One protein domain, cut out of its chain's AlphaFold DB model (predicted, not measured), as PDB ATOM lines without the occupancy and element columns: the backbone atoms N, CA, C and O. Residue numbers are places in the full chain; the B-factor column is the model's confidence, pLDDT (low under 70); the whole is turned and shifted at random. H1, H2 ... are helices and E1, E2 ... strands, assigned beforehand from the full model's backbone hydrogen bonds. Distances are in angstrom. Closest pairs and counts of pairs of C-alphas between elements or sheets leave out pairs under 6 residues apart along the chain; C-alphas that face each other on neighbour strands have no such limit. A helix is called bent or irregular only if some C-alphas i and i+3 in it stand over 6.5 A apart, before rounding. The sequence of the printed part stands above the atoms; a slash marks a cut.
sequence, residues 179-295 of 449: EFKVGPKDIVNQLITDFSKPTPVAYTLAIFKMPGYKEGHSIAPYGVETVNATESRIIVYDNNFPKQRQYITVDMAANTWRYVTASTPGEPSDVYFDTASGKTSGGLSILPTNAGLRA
ATOM      1  N   GLU A 179     -34.705  49.913  31.134       88.88
ATOM      2  CA  GLU A 179     -35.095  48.896  30.159       88.88
ATOM      3  C   GLU A 179     -35.126  47.484  30.767       88.88
ATOM      4  O   GLU A 179     -34.145  46.965  31.297       88.88
ATOM      5  N   PHE A 180     -36.272  46.815  30.643       91.00
ATOM      6  CA  PHE A 180     -36.508  45.496  31.212       91.00
ATOM      7  C   PHE A 180     -36.077  44.396  30.230       91.00
ATOM      8  O   PHE A 180     -36.857  43.920  29.402       91.00
ATOM      9  N   LYS A 181     -34.798  44.007  30.321       88.56
ATOM     10  CA  LYS A 181     -34.151  42.954  29.514       88.56
ATOM     11  C   LYS A 181     -34.211  41.594  30.224       88.56
ATOM     12  O   LYS A 181     -33.195  41.064  30.667       88.56
ATOM     13  N   VAL A 182     -35.414  41.034  30.360       90.25
ATOM     14  CA  VAL A 182     -35.662  39.731  31.017       90.25
ATOM     15  C   VAL A 182     -36.357  38.744  30.077       90.25
ATOM     16  O   VAL A 182     -36.809  39.128  29.002       90.25
ATOM     17  N   GLY A 183     -36.468  37.480  30.491       92.06
ATOM     18  CA  GLY A 183     -37.131  36.425  29.725       92.06
ATOM     19  C   GLY A 183     -38.549  36.788  29.236       92.06
ATOM     20  O   GLY A 183     -39.300  37.429  29.979       92.06
ATOM     21  N   PRO A 184     -38.970  36.342  28.034       94.19
ATOM     22  CA  PRO A 184     -40.278  36.665  27.451       94.19
ATOM     23  C   PRO A 184     -41.490  36.428  28.364       94.19
ATOM     24  O   PRO A 184     -42.423  37.232  28.386       94.19
ATOM     25  N   LYS A 185     -41.472  35.366  29.177       93.88
ATOM     26  CA  LYS A 185     -42.502  35.074  30.183       93.88
ATOM     27  C   LYS A 185     -42.591  36.147  31.266       93.88
ATOM     28  O   LYS A 185     -43.690  36.507  31.682       93.88
ATOM     29  N   ASP A 186     -41.452  36.653  31.722       94.88
ATOM     30  CA  ASP A 186     -41.394  37.684  32.754       94.88
ATOM     31  C   ASP A 186     -41.811  39.048  32.188       94.88
ATOM     32  O   ASP A 186     -42.526  39.785  32.863       94.88
ATOM     33  N   ILE A 187     -41.509  39.327  30.912       95.62
ATOM     34  CA  ILE A 187     -42.087  40.458  30.163       95.62
ATOM     35  C   ILE A 187     -43.622  40.349  30.109       95.62
ATOM     36  O   ILE A 187     -44.315  41.308  30.450       95.62
ATOM     37  N   VAL A 188     -44.176  39.182  29.757       95.75
ATOM     38  CA  VAL A 188     -45.632  38.939  29.763       95.75
ATOM     39  C   VAL A 188     -46.238  39.174  31.153       95.75
ATOM     40  O   VAL A 188     -47.228  39.898  31.277       95.75
ATOM     41  N   ASN A 189     -45.630  38.624  32.208       95.19
ATOM     42  CA  ASN A 189     -46.090  38.796  33.591       95.19
ATOM     43  C   ASN A 189     -46.046  40.269  34.041       95.19
ATOM     44  O   ASN A 189     -46.961  40.733  34.729       95.19
ATOM     45  N   GLN A 190     -45.010  41.010  33.639       95.44
ATOM     46  CA  GLN A 190     -44.850  42.430  33.941       95.44
ATOM     47  C   GLN A 190     -45.944  43.258  33.254       95.44
ATOM     48  O   GLN A 190     -46.648  44.011  33.925       95.44
ATOM     49  N   LEU A 191     -46.181  43.042  31.954       92.31
ATOM     50  CA  LEU A 191     -47.234  43.730  31.196       92.31
ATOM     51  C   LEU A 191     -48.642  43.441  31.746       92.31
ATOM     52  O   LEU A 191     -49.431  44.372  31.909       92.31
ATOM     53  N   ILE A 192     -48.958  42.186  32.096       89.75
ATOM     54  CA  ILE A 192     -50.231  41.828  32.759       89.75
ATOM     55  C   ILE A 192     -50.384  42.600  34.077       89.75
ATOM     56  O   ILE A 192     -51.434  43.194  34.336       89.75
ATOM     57  N   THR A 193     -49.333  42.608  34.902       92.31
ATOM     58  CA  THR A 193     -49.321  43.294  36.200       92.31
ATOM     59  C   THR A 193     -49.530  44.798  36.044       92.31
ATOM     60  O   THR A 193     -50.357  45.391  36.739       92.31
ATOM     61  N   ASP A 194     -48.810  45.424  35.116       88.25
ATOM     62  CA  ASP A 194     -48.792  46.873  34.952       88.25
ATOM     63  C   ASP A 194     -50.005  47.432  34.222       88.25
ATOM     64  O   ASP A 194     -50.509  48.485  34.616       88.25
ATOM     65  N   PHE A 195     -50.526  46.734  33.211       83.12
ATOM     66  CA  PHE A 195     -51.756  47.155  32.541       83.12
ATOM     67  C   PHE A 195     -53.002  46.975  33.426       83.12
ATOM     68  O   PHE A 195     -54.024  47.620  33.179       83.12
ATOM     69  N   SER A 196     -52.913  46.147  34.474       82.44
ATOM     70  CA  SER A 196     -53.972  45.945  35.474       82.44
ATOM     71  C   SER A 196     -53.961  46.980  36.612       82.44
ATOM     72  O   SER A 196     -54.874  46.990  37.442       82.44
ATOM     73  N   LYS A 197     -52.954  47.865  36.690       81.25
ATOM     74  CA  LYS A 197     -52.889  48.910  37.725       81.25
ATOM     75  C   LYS A 197     -54.000  49.962  37.544       81.25
ATOM     76  O   LYS A 197     -54.360  50.278  36.411       81.25
ATOM     77  N   PRO A 198     -54.495  50.596  38.632       79.19
ATOM     78  CA  PRO A 198     -55.461  51.701  38.546       79.19
ATOM     79  C   PRO A 198     -54.983  52.863  37.664       79.19
ATOM     80  O   PRO A 198     -55.791  53.488  36.978       79.19
ATOM     81  N   THR A 199     -53.667  53.095  37.661       79.62
ATOM     82  CA  THR A 199     -52.943  53.908  36.680       79.62
ATOM     83  C   THR A 199     -52.007  52.969  35.912       79.62
ATOM     84  O   THR A 199     -50.960  52.610  36.461       79.62
ATOM     85  N   PRO A 200     -52.373  52.526  34.695       79.06
ATOM     86  CA  PRO A 200     -51.535  51.644  33.888       79.06
ATOM     87  C   PRO A 200     -50.174  52.261  33.558       79.06
ATOM     88  O   PRO A 200     -50.076  53.470  33.331       79.06
ATOM     89  N   VAL A 201     -49.130  51.434  33.483       83.12
ATOM     90  CA  VAL A 201     -47.823  51.861  32.955       83.12
ATOM     91  C   VAL A 201     -47.817  51.658  31.440       83.12
ATOM     92  O   VAL A 201     -48.169  50.588  30.948       83.12
ATOM     93  N   ALA A 202     -47.444  52.700  30.699       83.50
ATOM     94  CA  ALA A 202     -47.237  52.629  29.257       83.50
ATOM     95  C   ALA A 202     -45.807  52.164  28.951       83.50
ATOM     96  O   ALA A 202     -44.871  52.569  29.642       83.50
ATOM     97  N   TYR A 203     -45.656  51.359  27.901       87.62
ATOM     98  CA  TYR A 203     -44.381  50.803  27.456       87.62
ATOM     99  C   TYR A 203     -44.166  51.050  25.960       87.62
ATOM    100  O   TYR A 203     -45.126  50.996  25.183       87.62
ATOM    101  N   THR A 204     -42.908  51.248  25.561       90.75
ATOM    102  CA  THR A 204     -42.416  50.759  24.263       90.75
ATOM    103  C   THR A 204     -41.813  49.368  24.443       90.75
ATOM    104  O   THR A 204     -41.449  48.967  25.551       90.75
ATOM    105  N   LEU A 205     -41.770  48.602  23.361       93.12
ATOM    106  CA  LEU A 205     -41.255  47.243  23.305       93.12
ATOM    107  C   LEU A 205     -40.291  47.171  22.127       93.12
ATOM    108  O   LEU A 205     -40.694  47.461  21.000       93.12
ATOM    109  N   ALA A 206     -39.043  46.802  22.395       92.38
ATOM    110  CA  ALA A 206     -38.052  46.594  21.350       92.38
ATOM    111  C   ALA A 206     -38.043  45.130  20.917       92.38
ATOM    112  O   ALA A 206     -38.233  44.229  21.740       92.38
ATOM    113  N   ILE A 207     -37.790  44.916  19.632       91.94
ATOM    114  CA  ILE A 207     -37.474  43.618  19.048       91.94
ATOM    115  C   ILE A 207     -36.215  43.741  18.192       91.94
ATOM    116  O   ILE A 207     -36.020  44.733  17.491       91.94
ATOM    117  N   PHE A 208     -35.396  42.699  18.210       88.81
ATOM    118  CA  PHE A 208     -34.252  42.529  17.324       88.81
ATOM    119  C   PHE A 208     -34.314  41.145  16.684       88.81
ATOM    120  O   PHE A 208     -34.814  40.189  17.283       88.81
ATOM    121  N   LYS A 209     -33.809  41.036  15.459       85.56
ATOM    122  CA  LYS A 209     -33.598  39.761  14.778       85.56
ATOM    123  C   LYS A 209     -32.301  39.152  15.308       85.56
ATOM    124  O   LYS A 209     -31.281  39.833  15.403       85.56
ATOM    125  N   MET A 210     -32.362  37.884  15.703       85.12
ATOM    126  CA  MET A 210     -31.278  37.180  16.395       85.12
ATOM    127  C   MET A 210     -30.738  36.024  15.531       85.12
ATOM    128  O   MET A 210     -31.497  35.467  14.734       85.12
ATOM    129  N   PRO A 211     -29.457  35.629  15.679       81.19
ATOM    130  CA  PRO A 211     -28.440  36.197  16.572       81.19
ATOM    131  C   PRO A 211     -27.846  37.522  16.053       81.19
ATOM    132  O   PRO A 211     -28.029  37.885  14.893       81.19
ATOM    133  N   GLY A 212     -27.098  38.217  16.917       76.44
ATOM    134  CA  GLY A 212     -26.270  39.368  16.531       76.44
ATOM    135  C   GLY A 212     -26.999  40.705  16.375       76.44
ATOM    136  O   GLY A 212     -26.498  41.546  15.643       76.44
ATOM    137  N   TYR A 213     -28.161  40.885  17.023       81.75
ATOM    138  CA  TYR A 213     -28.931  42.139  17.069       81.75
ATOM    139  C   TYR A 213     -29.051  42.836  15.702       81.75
ATOM    140  O   TYR A 213     -28.436  43.865  15.453       81.75
ATOM    141  N   LYS A 214     -29.856  42.278  14.796       80.56
ATOM    142  CA  LYS A 214     -30.069  42.819  13.441       80.56
ATOM    143  C   LYS A 214     -31.456  43.449  13.309       80.56
ATOM    144  O   LYS A 214     -32.378  43.056  14.027       80.56
ATOM    145  N   GLU A 215     -31.616  44.391  12.374       79.25
ATOM    146  CA  GLU A 215     -32.911  44.986  11.989       79.25
ATOM    147  C   GLU A 215     -33.795  45.397  13.190       79.25
ATOM    148  O   GLU A 215     -34.942  44.953  13.324       79.25
ATOM    149  N   GLY A 216     -33.245  46.203  14.103       85.06
ATOM    150  CA  GLY A 216     -33.938  46.617  15.325       85.06
ATOM    151  C   GLY A 216     -35.232  47.393  15.046       85.06
ATOM    152  O   GLY A 216     -35.262  48.290  14.205       85.06
ATOM    153  N   HIS A 217     -36.301  47.076  15.780       88.81
ATOM    154  CA  HIS A 217     -37.607  47.737  15.665       88.81
ATOM    155  C   HIS A 217     -38.191  48.030  17.052       88.81
ATOM    156  O   HIS A 217     -37.940  47.308  18.019       88.81
ATOM    157  N   SER A 218     -38.991  49.090  17.156       89.69
ATOM    158  CA  SER A 218     -39.686  49.475  18.386       89.69
ATOM    159  C   SER A 218     -41.171  49.688  18.115       89.69
ATOM    160  O   SER A 218     -41.580  50.420  17.209       89.69
ATOM    161  N   ILE A 219     -41.988  49.009  18.913       90.25
ATOM    162  CA  ILE A 219     -43.442  48.939  18.786       90.25
ATOM    163  C   ILE A 219     -44.102  49.153  20.147       90.25
ATOM    164  O   ILE A 219     -43.455  49.194  21.192       90.25
ATOM    165  N   ALA A 220     -45.417  49.338  20.155       88.19
ATOM    166  CA  ALA A 220     -46.124  49.802  21.338       88.19
ATOM    167  C   ALA A 220     -47.113  48.733  21.851       88.19
ATOM    168  O   ALA A 220     -48.213  48.630  21.300       88.19
ATOM    169  N   PRO A 221     -46.824  47.976  22.925       90.19
ATOM    170  CA  PRO A 221     -47.764  47.013  23.507       90.19
ATOM    171  C   PRO A 221     -48.938  47.722  24.199       90.19
ATOM    172  O   PRO A 221     -48.737  48.715  24.898       90.19
ATOM    173  N   TYR A 222     -50.166  47.227  24.011       83.56
ATOM    174  CA  TYR A 222     -51.383  47.750  24.663       83.56
ATOM    175  C   TYR A 222     -52.231  46.703  25.389       83.56
ATOM    176  O   TYR A 222     -53.201  47.060  26.060       83.56
ATOM    177  N   GLY A 223     -51.897  45.420  25.268       83.75
ATOM    178  CA  GLY A 223     -52.626  44.357  25.947       83.75
ATOM    179  C   GLY A 223     -51.867  43.042  25.948       83.75
ATOM    180  O   GLY A 223     -50.853  42.891  25.267       83.75
ATOM    181  N   VAL A 224     -52.389  42.090  26.713       89.19
ATOM    182  CA  VAL A 224     -51.929  40.703  26.731       89.19
ATOM    183  C   VAL A 224     -53.155  39.796  26.672       89.19
ATOM    184  O   VAL A 224     -54.136  40.030  27.375       89.19
ATOM    185  N   GLU A 225     -53.095  38.765  25.837       89.62
ATOM    186  CA  GLU A 225     -54.100  37.706  25.757       89.62
ATOM    187  C   GLU A 225     -53.489  36.390  26.234       89.62
ATOM    188  O   GLU A 225     -52.524  35.899  25.646       89.62
ATOM    189  N   THR A 226     -54.063  35.798  27.280       92.69
ATOM    190  CA  THR A 226     -53.741  34.430  27.693       92.69
ATOM    191  C   THR A 226     -54.507  33.476  26.782       92.69
ATOM    192  O   THR A 226     -55.730  33.373  26.879       92.69
ATOM    193  N   VAL A 227     -53.812  32.798  25.868       92.56
ATOM    194  CA  VAL A 227     -54.451  31.902  24.889       92.56
ATOM    195  C   VAL A 227     -54.722  30.541  25.522       92.56
ATOM    196  O   VAL A 227     -55.784  29.955  25.328       92.56
ATOM    197  N   ASN A 228     -53.753  30.031  26.281       91.56
ATOM    198  CA  ASN A 228     -53.847  28.809  27.075       91.56
ATOM    199  C   ASN A 228     -52.710  28.788  28.123       91.56
ATOM    200  O   ASN A 228     -51.990  29.767  28.291       91.56
ATOM    201  N   ALA A 229     -52.530  27.673  28.838       88.38
ATOM    202  CA  ALA A 229     -51.506  27.549  29.883       88.38
ATOM    203  C   ALA A 229     -50.044  27.630  29.379       88.38
ATOM    204  O   ALA A 229     -49.134  27.806  30.189       88.38
ATOM    205  N   THR A 230     -49.813  27.479  28.070       92.44
ATOM    206  CA  THR A 230     -48.484  27.469  27.437       92.44
ATOM    207  C   THR A 230     -48.275  28.583  26.407       92.44
ATOM    208  O   THR A 230     -47.137  28.829  26.038       92.44
ATOM    209  N   GLU A 231     -49.319  29.291  25.972       95.25
ATOM    210  CA  GLU A 231     -49.229  30.389  24.998       95.25
ATOM    211  C   GLU A 231     -49.897  31.664  25.530       95.25
ATOM    212  O   GLU A 231     -51.072  31.659  25.908       95.25
ATOM    213  N   SER A 232     -49.159  32.770  25.456       96.50
ATOM    214  CA  SER A 232     -49.675  34.129  25.631       96.50
ATOM    215  C   SER A 232     -49.347  34.979  24.406       96.50
ATOM    216  O   SER A 232     -48.390  34.705  23.683       96.50
ATOM    217  N   ARG A 233     -50.122  36.038  24.170       97.19
ATOM    218  CA  ARG A 233     -49.887  36.994  23.081       97.19
ATOM    219  C   ARG A 233     -49.777  38.410  23.618       97.19
ATOM    220  O   ARG A 233     -50.699  38.882  24.277       97.19
ATOM    221  N   ILE A 234     -48.679  39.098  23.315       95.62
ATOM    222  CA  ILE A 234     -48.536  40.533  23.586       95.62
ATOM    223  C   ILE A 234     -49.141  41.270  22.394       95.62
ATOM    224  O   ILE A 234     -48.658  41.122  21.273       95.62
ATOM    225  N   ILE A 235     -50.203  42.041  22.616       91.38
ATOM    226  CA  ILE A 235     -50.912  42.750  21.547       91.38
ATOM    227  C   ILE A 235     -50.266  44.122  21.362       91.38
ATOM    228  O   ILE A 235     -50.137  44.891  22.321       91.38
ATOM    229  N   VAL A 236     -49.838  44.411  20.134       89.12
ATOM    230  CA  VAL A 236     -48.944  45.528  19.806       89.12
ATOM    231  C   VAL A 236     -49.533  46.406  18.708       89.12
ATOM    232  O   VAL A 236     -50.140  45.926  17.752       89.12
ATOM    233  N   TYR A 237     -49.348  47.716  18.854       85.50
ATOM    234  CA  TYR A 237     -49.410  48.644  17.735       85.50
ATOM    235  C   TYR A 237     -48.026  48.660  17.086       85.50
ATOM    236  O   TYR A 237     -47.053  49.093  17.709       85.50
ATOM    237  N   ASP A 238     -47.959  48.159  15.857       86.69
ATOM    238  CA  ASP A 238     -46.778  48.211  15.009       86.69
ATOM    239  C   ASP A 238     -46.950  49.360  14.011       86.69
ATOM    240  O   ASP A 238     -47.906  49.388  13.232       86.69
ATOM    241  N   ASN A 239     -46.035  50.327  14.054       80.25
ATOM    242  CA  ASN A 239     -46.089  51.510  13.199       80.25
ATOM    243  C   ASN A 239     -45.806  51.196  11.712       80.25
ATOM    244  O   ASN A 239     -46.184  51.994  10.856       80.25
ATOM    245  N   ASN A 240     -45.281  50.006  11.391       79.94
ATOM    246  CA  ASN A 240     -45.159  49.512  10.017       79.94
ATOM    247  C   ASN A 240     -46.442  48.832   9.497       79.94
ATOM    248  O   ASN A 240     -46.597  48.653   8.288       79.94
ATOM    249  N   PHE A 241     -47.393  48.503  10.384       81.12
ATOM    250  CA  PHE A 241     -48.691  47.896  10.054       81.12
ATOM    251  C   PHE A 241     -49.854  48.724  10.633       81.12
ATOM    252  O   PHE A 241     -50.673  48.206  11.405       81.12
ATOM    253  N   PRO A 242     -49.964  50.021  10.279       73.50
ATOM    254  CA  PRO A 242     -50.973  50.907  10.842       73.50
ATOM    255  C   PRO A 242     -52.388  50.387  10.567       73.50
ATOM    256  O   PRO A 242     -52.685  49.851   9.497       73.50
ATOM    257  N   LYS A 243     -53.277  50.566  11.552       72.75
ATOM    258  CA  LYS A 243     -54.674  50.089  11.551       72.75
ATOM    259  C   LYS A 243     -54.843  48.558  11.489       72.75
ATOM    260  O   LYS A 243     -55.971  48.082  11.366       72.75
ATOM    261  N   GLN A 244     -53.766  47.780  11.618       81.25
ATOM    262  CA  GLN A 244     -53.820  46.319  11.719       81.25
ATOM    263  C   GLN A 244     -53.593  45.866  13.163       81.25
ATOM    264  O   GLN A 244     -52.800  46.443  13.905       81.25
ATOM    265  N   ARG A 245     -54.287  44.800  13.571       81.62
ATOM    266  CA  ARG A 245     -54.100  44.180  14.887       81.62
ATOM    267  C   ARG A 245     -52.905  43.228  14.837       81.62
ATOM    268  O   ARG A 245     -53.053  42.103  14.362       81.62
ATOM    269  N   GLN A 246     -51.773  43.654  15.386       90.56
ATOM    270  CA  GLN A 246     -50.564  42.839  15.482       90.56
ATOM    271  C   GLN A 246     -50.373  42.225  16.874       90.56
ATOM    272  O   GLN A 246     -50.912  42.713  17.871       90.56
ATOM    273  N   TYR A 247     -49.630  41.119  16.943       94.56
ATOM    274  CA  TYR A 247     -49.302  40.458  18.205       94.56
ATOM    275  C   TYR A 247     -48.014  39.636  18.134       94.56
ATOM    276  O   TYR A 247     -47.765  38.933  17.158       94.56
ATOM    277  N   ILE A 248     -47.242  39.671  19.219       97.19
ATOM    278  CA  ILE A 248     -46.124  38.757  19.469       97.19
ATOM    279  C   ILE A 248     -46.674  37.517  20.171       97.19
ATOM    280  O   ILE A 248     -47.381  37.650  21.171       97.19
ATOM    281  N   THR A 249     -46.331  36.322  19.694       97.38
ATOM    282  CA  THR A 249     -46.629  35.060  20.383       97.38
ATOM    283  C   THR A 249     -45.492  34.717  21.341       97.38
ATOM    284  O   THR A 249     -44.326  34.773  20.954       97.38
ATOM    285  N   VAL A 250     -45.821  34.340  22.575       96.44
ATOM    286  CA  VAL A 250     -44.870  33.941  23.621       96.44
ATOM    287  C   VAL A 250     -45.206  32.533  24.105       96.44
ATOM    288  O   VAL A 250     -46.324  32.281  24.560       96.44
ATOM    289  N   ASP A 251     -44.228  31.630  24.031       94.56
ATOM    290  CA  ASP A 251     -44.308  30.302  24.634       94.56
ATOM    291  C   ASP A 251     -43.916  30.405  26.117       94.56
ATOM    292  O   ASP A 251     -42.762  30.642  26.486       94.56
ATOM    293  N   MET A 252     -44.906  30.231  26.987       92.56
ATOM    294  CA  MET A 252     -44.797  30.373  28.441       92.56
ATOM    295  C   MET A 252     -44.125  29.166  29.121       92.56
ATOM    296  O   MET A 252     -43.842  29.223  30.329       92.56
ATOM    297  N   ALA A 253     -43.891  28.078  28.379       90.38
ATOM    298  CA  ALA A 253     -43.198  26.873  28.828       90.38
ATOM    299  C   ALA A 253     -41.733  26.851  28.363       90.38
ATOM    300  O   ALA A 253     -40.850  26.607  29.184       90.38
ATOM    301  N   ALA A 254     -41.474  27.158  27.088       90.94
ATOM    302  CA  ALA A 254     -40.128  27.288  26.527       90.94
ATOM    303  C   ALA A 254     -39.433  28.606  26.920       90.94
ATOM    304  O   ALA A 254     -38.206  28.675  26.876       90.94
ATOM    305  N   ASN A 255     -40.202  29.622  27.334       92.62
ATOM    306  CA  ASN A 255     -39.744  30.995  27.575       92.62
ATOM    307  C   ASN A 255     -39.115  31.639  26.326       92.62
ATOM    308  O   ASN A 255     -38.073  32.276  26.411       92.62
ATOM    309  N   THR A 256     -39.759  31.464  25.174       93.31
ATOM    310  CA  THR A 256     -39.333  32.025  23.883       93.31
ATOM    311  C   THR A 256     -40.453  32.861  23.268       93.31
ATOM    312  O   THR A 256     -41.608  32.800  23.700       93.31
ATOM    313  N   TRP A 257     -40.129  33.658  22.253       94.75
ATOM    314  CA  TRP A 257     -41.097  34.495  21.546       94.75
ATOM    315  C   TRP A 257     -40.924  34.412  20.029       94.75
ATOM    316  O   TRP A 257     -39.864  34.040  19.520       94.75
ATOM    317  N   ARG A 258     -41.990  34.764  19.305       95.06
ATOM    318  CA  ARG A 258     -42.009  34.873  17.847       95.06
ATOM    319  C   ARG A 258     -42.965  35.970  17.394       95.06
ATOM    320  O   ARG A 258     -44.102  36.047  17.859       95.06
ATOM    321  N   TYR A 259     -42.539  36.748  16.411       95.81
ATOM    322  CA  TYR A 259     -43.336  37.753  15.722       95.81
ATOM    323  C   TYR A 259     -43.104  37.681  14.207       95.81
ATOM    324  O   TYR A 259     -42.092  37.155  13.745       95.81
ATOM    325  N   VAL A 260     -44.069  38.162  13.424       93.56
ATOM    326  CA  VAL A 260     -43.961  38.276  11.965       93.56
ATOM    327  C   VAL A 260     -44.274  39.719  11.614       93.56
ATOM    328  O   VAL A 260     -45.394  40.168  11.834       93.56
ATOM    329  N   THR A 261     -43.279  40.436  11.109       89.62
ATOM    330  CA  THR A 261     -43.382  41.858  10.771       89.62
ATOM    331  C   THR A 261     -42.381  42.198   9.674       89.62
ATOM    332  O   THR A 261     -41.523  41.391   9.333       89.62
ATOM    333  N   ALA A 262     -42.501  43.382   9.098       81.56
ATOM    334  CA  ALA A 262     -41.519  43.959   8.196       81.56
ATOM    335  C   ALA A 262     -40.843  45.129   8.915       81.56
ATOM    336  O   ALA A 262     -41.527  45.959   9.518       81.56
ATOM    337  N   SER A 263     -39.518  45.215   8.822       72.12
ATOM    338  CA  SER A 263     -38.732  46.346   9.326       72.12
ATOM    339  C   SER A 263     -39.073  47.646   8.575       72.12
ATOM    340  O   SER A 263     -39.081  48.722   9.167       72.12
ATOM    341  N   THR A 264     -39.474  47.552   7.301       73.62
ATOM    342  CA  THR A 264     -39.976  48.671   6.481       73.62
ATOM    343  C   THR A 264     -41.455  48.464   6.096       73.62
ATOM    344  O   THR A 264     -41.813  47.369   5.658       73.62
ATOM    345  N   PRO A 265     -42.335  49.485   6.181       74.56
ATOM    346  CA  PRO A 265     -43.741  49.345   5.799       74.56
ATOM    347  C   PRO A 265     -43.917  49.013   4.313       74.56
ATOM    348  O   PRO A 265     -43.324  49.655   3.447       74.56
ATOM    349  N   GLY A 266     -44.796  48.054   4.014       76.62
ATOM    350  CA  GLY A 266     -45.119  47.637   2.644       76.62
ATOM    351  C   GLY A 266     -44.119  46.667   2.003       76.62
ATOM    352  O   GLY A 266     -44.435  46.104   0.957       76.62
ATOM    353  N   GLU A 267     -42.965  46.427   2.630       79.94
ATOM    354  CA  GLU A 267     -42.044  45.355   2.245       79.94
ATOM    355  C   GLU A 267     -42.548  43.981   2.750       79.94
ATOM    356  O   GLU A 267     -43.420  43.918   3.629       79.94
ATOM    357  N   PRO A 268     -42.029  42.857   2.217       84.50
ATOM    358  CA  PRO A 268     -42.331  41.526   2.733       84.50
ATOM    359  C   PRO A 268     -41.997  41.390   4.225       84.50
ATOM    360  O   PRO A 268     -40.967  41.870   4.690       84.50
ATOM    361  N   SER A 269     -42.860  40.705   4.976       87.56
ATOM    362  CA  SER A 269     -42.600  40.399   6.386       87.56
ATOM    363  C   SER A 269     -41.601  39.254   6.546       87.56
ATOM    364  O   SER A 269     -41.668  38.265   5.816       87.56
ATOM    365  N   ASP A 270     -40.759  39.358   7.568       87.88
ATOM    366  CA  ASP A 270     -39.836  38.324   8.027       87.88
ATOM    367  C   ASP A 270     -40.207  37.857   9.452       87.88
ATOM    368  O   ASP A 270     -41.117  38.390  10.101       87.88
ATOM    369  N   VAL A 271     -39.541  36.810   9.934       89.56
ATOM    370  CA  VAL A 271     -39.768  36.211  11.249       89.56
ATOM    371  C   VAL A 271     -38.722  36.705  12.240       89.56
ATOM    372  O   VAL A 271     -37.551  36.345  12.168       89.56
ATOM    373  N   TYR A 272     -39.184  37.449  13.238       90.94
ATOM    374  CA  TYR A 272     -38.413  37.771  14.431       90.94
ATOM    375  C   TYR A 272     -38.682  36.688  15.479       90.94
ATOM    376  O   TYR A 272     -39.842  36.367  15.751       90.94
ATOM    377  N   PHE A 273     -37.641  36.080  16.042       88.44
ATOM    378  CA  PHE A 273     -37.787  35.011  17.027       88.44
ATOM    379  C   PHE A 273     -36.561  34.896  17.929       88.44
ATOM    380  O   PHE A 273     -35.455  35.284  17.554       88.44
ATOM    381  N   ASP A 274     -36.775  34.320  19.110       82.50
ATOM    382  CA  ASP A 274     -35.699  34.001  20.042       82.50
ATOM    383  C   ASP A 274     -34.857  32.816  19.545       82.50
ATOM    384  O   ASP A 274     -35.391  31.740  19.258       82.50
ATOM    385  N   THR A 275     -33.537  32.987  19.491       67.31
ATOM    386  CA  THR A 275     -32.586  31.912  19.173       67.31
ATOM    387  C   THR A 275     -31.999  31.239  20.416       67.31
ATOM    388  O   THR A 275     -31.283  30.249  20.277       67.31
ATOM    389  N   ALA A 276     -32.275  31.744  21.624       58.66
ATOM    390  CA  ALA A 276     -31.696  31.267  22.876       58.66
ATOM    391  C   ALA A 276     -32.760  30.684  23.823       58.66
ATOM    392  O   ALA A 276     -33.675  31.360  24.276       58.66
ATOM    393  N   SER A 277     -32.605  29.420  24.220       50.97
ATOM    394  CA  SER A 277     -33.448  28.821  25.261       50.97
ATOM    395  C   SER A 277     -32.961  29.233  26.658       50.97
ATOM    396  O   SER A 277     -32.036  28.613  27.191       50.97
ATOM    397  N   GLY A 278     -33.553  30.253  27.286       56.38
ATOM    398  CA  GLY A 278     -33.101  30.664  28.620       56.38
ATOM    399  C   GLY A 278     -33.780  31.888  29.225       56.38
ATOM    400  O   GLY A 278     -34.803  32.355  28.748       56.38
ATOM    401  N   LYS A 279     -33.204  32.391  30.327       53.75
ATOM    402  CA  LYS A 279     -33.679  33.574  31.079       53.75
ATOM    403  C   LYS A 279     -33.342  34.917  30.415       53.75
ATOM    404  O   LYS A 279     -33.739  35.962  30.925       53.75
ATOM    405  N   THR A 280     -32.556  34.887  29.345       74.12
ATOM    406  CA  THR A 280     -32.222  36.042  28.510       74.12
ATOM    407  C   THR A 280     -33.462  36.573  27.809       74.12
ATOM    408  O   THR A 280     -34.439  35.850  27.637       74.12
ATOM    409  N   SER A 281     -33.423  37.831  27.381       80.50
ATOM    410  CA  SER A 281     -34.577  38.458  26.739       80.50
ATOM    411  C   SER A 281     -34.735  38.106  25.253       80.50
ATOM    412  O   SER A 281     -35.770  38.394  24.662       80.50
ATOM    413  N   GLY A 282     -33.733  37.465  24.640       85.81
ATOM    414  CA  GLY A 282     -33.861  36.887  23.299       85.81
ATOM    415  C   GLY A 282     -34.081  37.913  22.187       85.81
ATOM    416  O   GLY A 282     -34.774  37.616  21.221       85.81
ATOM    417  N   GLY A 283     -33.585  39.142  22.358       88.56
ATOM    418  CA  GLY A 283     -33.864  40.264  21.454       88.56
ATOM    419  C   GLY A 283     -35.193  40.989  21.719       88.56
ATOM    420  O   GLY A 283     -35.469  41.968  21.041       88.56
ATOM    421  N   LEU A 284     -35.998  40.564  22.699       92.94
ATOM    422  CA  LEU A 284     -37.202  41.264  23.166       92.94
ATOM    423  C   LEU A 284     -36.865  42.141  24.384       92.94
ATOM    424  O   LEU A 284     -36.108  41.719  25.252       92.94
ATOM    425  N   SER A 285     -37.432  43.338  24.517       93.38
ATOM    426  CA  SER A 285     -37.361  44.124  25.764       93.38
ATOM    427  C   SER A 285     -38.579  45.032  25.914       93.38
ATOM    428  O   SER A 285     -39.269  45.310  24.934       93.38
ATOM    429  N   ILE A 286     -38.846  45.527  27.127       93.44
ATOM    430  CA  ILE A 286     -39.833  46.598  27.346       93.44
ATOM    431  C   ILE A 286     -39.221  47.765  28.121       93.44
ATOM    432  O   ILE A 286     -38.476  47.570  29.078       93.44
ATOM    433  N   LEU A 287     -39.562  48.990  27.730       91.00
ATOM    434  CA  LEU A 287     -39.092  50.232  28.340       91.00
ATOM    435  C   LEU A 287     -40.304  51.082  28.762       91.00
ATOM    436  O   LEU A 287     -41.149  51.381  27.912       91.00
ATOM    437  N   PRO A 288     -40.441  51.479  30.043       89.00
ATOM    438  CA  PRO A 288     -41.520  52.366  30.461       89.00
ATOM    439  C   PRO A 288     -41.460  53.700  29.702       89.00
ATOM    440  O   PRO A 288     -40.476  54.430  29.793       89.00
ATOM    441  N   THR A 289     -42.532  54.077  29.000       80.50
ATOM    442  CA  THR A 289     -42.612  55.324  28.206       80.50
ATOM    443  C   THR A 289     -42.337  56.572  29.062       80.50
ATOM    444  O   THR A 289     -41.836  57.590  28.586       80.50
ATOM    445  N   ASN A 290     -42.623  56.505  30.365       74.88
ATOM    446  CA  ASN A 290     -42.351  57.591  31.300       74.88
ATOM    447  C   ASN A 290     -40.872  57.736  31.710       74.88
ATOM    448  O   ASN A 290     -40.558  58.741  32.349       74.88
ATOM    449  N   ALA A 291     -39.985  56.800  31.355       75.81
ATOM    450  CA  ALA A 291     -38.539  56.960  31.514       75.81
ATOM    451  C   ALA A 291     -38.026  58.076  30.586       75.81
ATOM    452  O   ALA A 291     -37.465  59.058  31.069       75.81
ATOM    453  N   GLY A 292     -38.355  58.014  29.287       64.75
ATOM    454  CA  GLY A 292     -38.036  59.070  28.313       64.75
ATOM    455  C   GLY A 292     -38.628  60.437  28.687       64.75
ATOM    456  O   GLY A 292     -37.936  61.449  28.629       64.75
ATOM    457  N   LEU A 293     -39.869  60.473  29.195       64.25
ATOM    458  CA  LEU A 293     -40.512  61.704  29.699       64.25
ATOM    459  C   LEU A 293     -39.811  62.340  30.916       64.25
ATOM    460  O   LEU A 293     -40.071  63.501  31.235       64.25
ATOM    461  N   ARG A 294     -38.997  61.576  31.649       59.00
ATOM    462  CA  ARG A 294     -38.309  62.007  32.878       59.00
ATOM    463  C   ARG A 294     -36.804  62.163  32.693       59.00
ATOM    464  O   ARG A 294     -36.116  62.475  33.663       59.00
ATOM    465  N   ALA A 295     -36.315  61.978  31.469       57.56
ATOM    466  CA  ALA A 295     -34.911  62.042  31.109       57.56
ATOM    467  C   ALA A 295     -34.373  63.482  31.133       57.56
ATOM    468  O   ALA A 295     -34.067  64.071  30.101       57.56
TER     469      ALA A 295
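What this domain is: This is residues 179 to 295 of the 449 residues of an uncharacterized protein of Desulfobacter hydrogenophilus (UniProt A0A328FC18). One strongly twisted sheet of seven strands is folded back on itself and curled like part of a barrel: E6, E5, E4 and E3 make one leaf, E1 and E7 the other, and the long, bent strand E2 is the hinge between them. Helix H1 packs on the folded sheet, with residues close to E2 and E3 and its first residue, Pro 184, close to E4, E5 and E7, while the little helix H2 after E7 only grazes the sheet. The printed part has 117 residues, with two named helices and seven named strands in the order H1, E1, E2, E3, E4, E5, E6, E7, H2; the class is mixed. The sheet's order is E6, E5, E4, E3, E2, E1, E7, all antiparallel. The whole is compact and rounded, with a radius of gyration of the C-alphas of 13.5 A and spans of 39 by 31 by 27 A.

How they stand to each other: H1, residues 184 to 195, is on the sheet. E1, residues 203 to 209, and E2, residues 214 to 226, form a hairpin, with N 205 and O 219 2.8 A apart. E2 bends by 86 degrees at residue 222; its pairing is staggered, residues 214 to 219 with E1 and 220 to 226 with E3, residues 231 to 237, where N 233 and O 225 are 2.8 A apart. E4, residues 246 to 251, pairs with E3 through N 250 and O 232, 2.8 A. E5, residues 256 to 261, pairs with E4 through N 258 and O 249, 2.9 A. E6, residues 270 to 273, is an edge strand; N 259 and O 272 are 2.8 A apart. E1 to E6 form a meander, each strand the antiparallel neighbour of the one before. E7, residues 284 to 288, is the other edge strand, beside E1, with N 204 and O 287 2.9 A apart. Across the fold, the closest C-alphas of E1 and E6 are those of Lys 209 and Tyr 272, 5.2 A. The closest C-alphas of H1 and E2 are those of Ile 192 and Val 224, 6.4 A; of H1 and E5, Pro 184 and Thr 256, 5.9 A; of H1 and E7, Pro 184 and Leu 284, 7.0 A. H2, residues 289 to 292, is apart from H1. In H1 every O i to N i+4 pair is within hydrogen-bond range; H2 is too short for such a pair.

Where its parts are: H1 begins at C-alpha 184 (-40.278, 36.665, 27.451) and is 16.4 A long. E1 measures 20.0 A, E2 28.9 A, E3 19.6 A, E4 16.7 A, E5 16.9 A, E6 9.8 A and E7 14.0 A. H2, 5.9 A, ends at C-alpha 292 (-38.036, 59.070, 28.313).

The domain as a whole: The C-alphas farthest apart, those of Pro 198 and Pro 268, are 39.5 A apart. The printed part has no cut and no long link. The mean pLDDT of the printed part is 85.4; residues 275 to 279 and 292 to 295 are under 70.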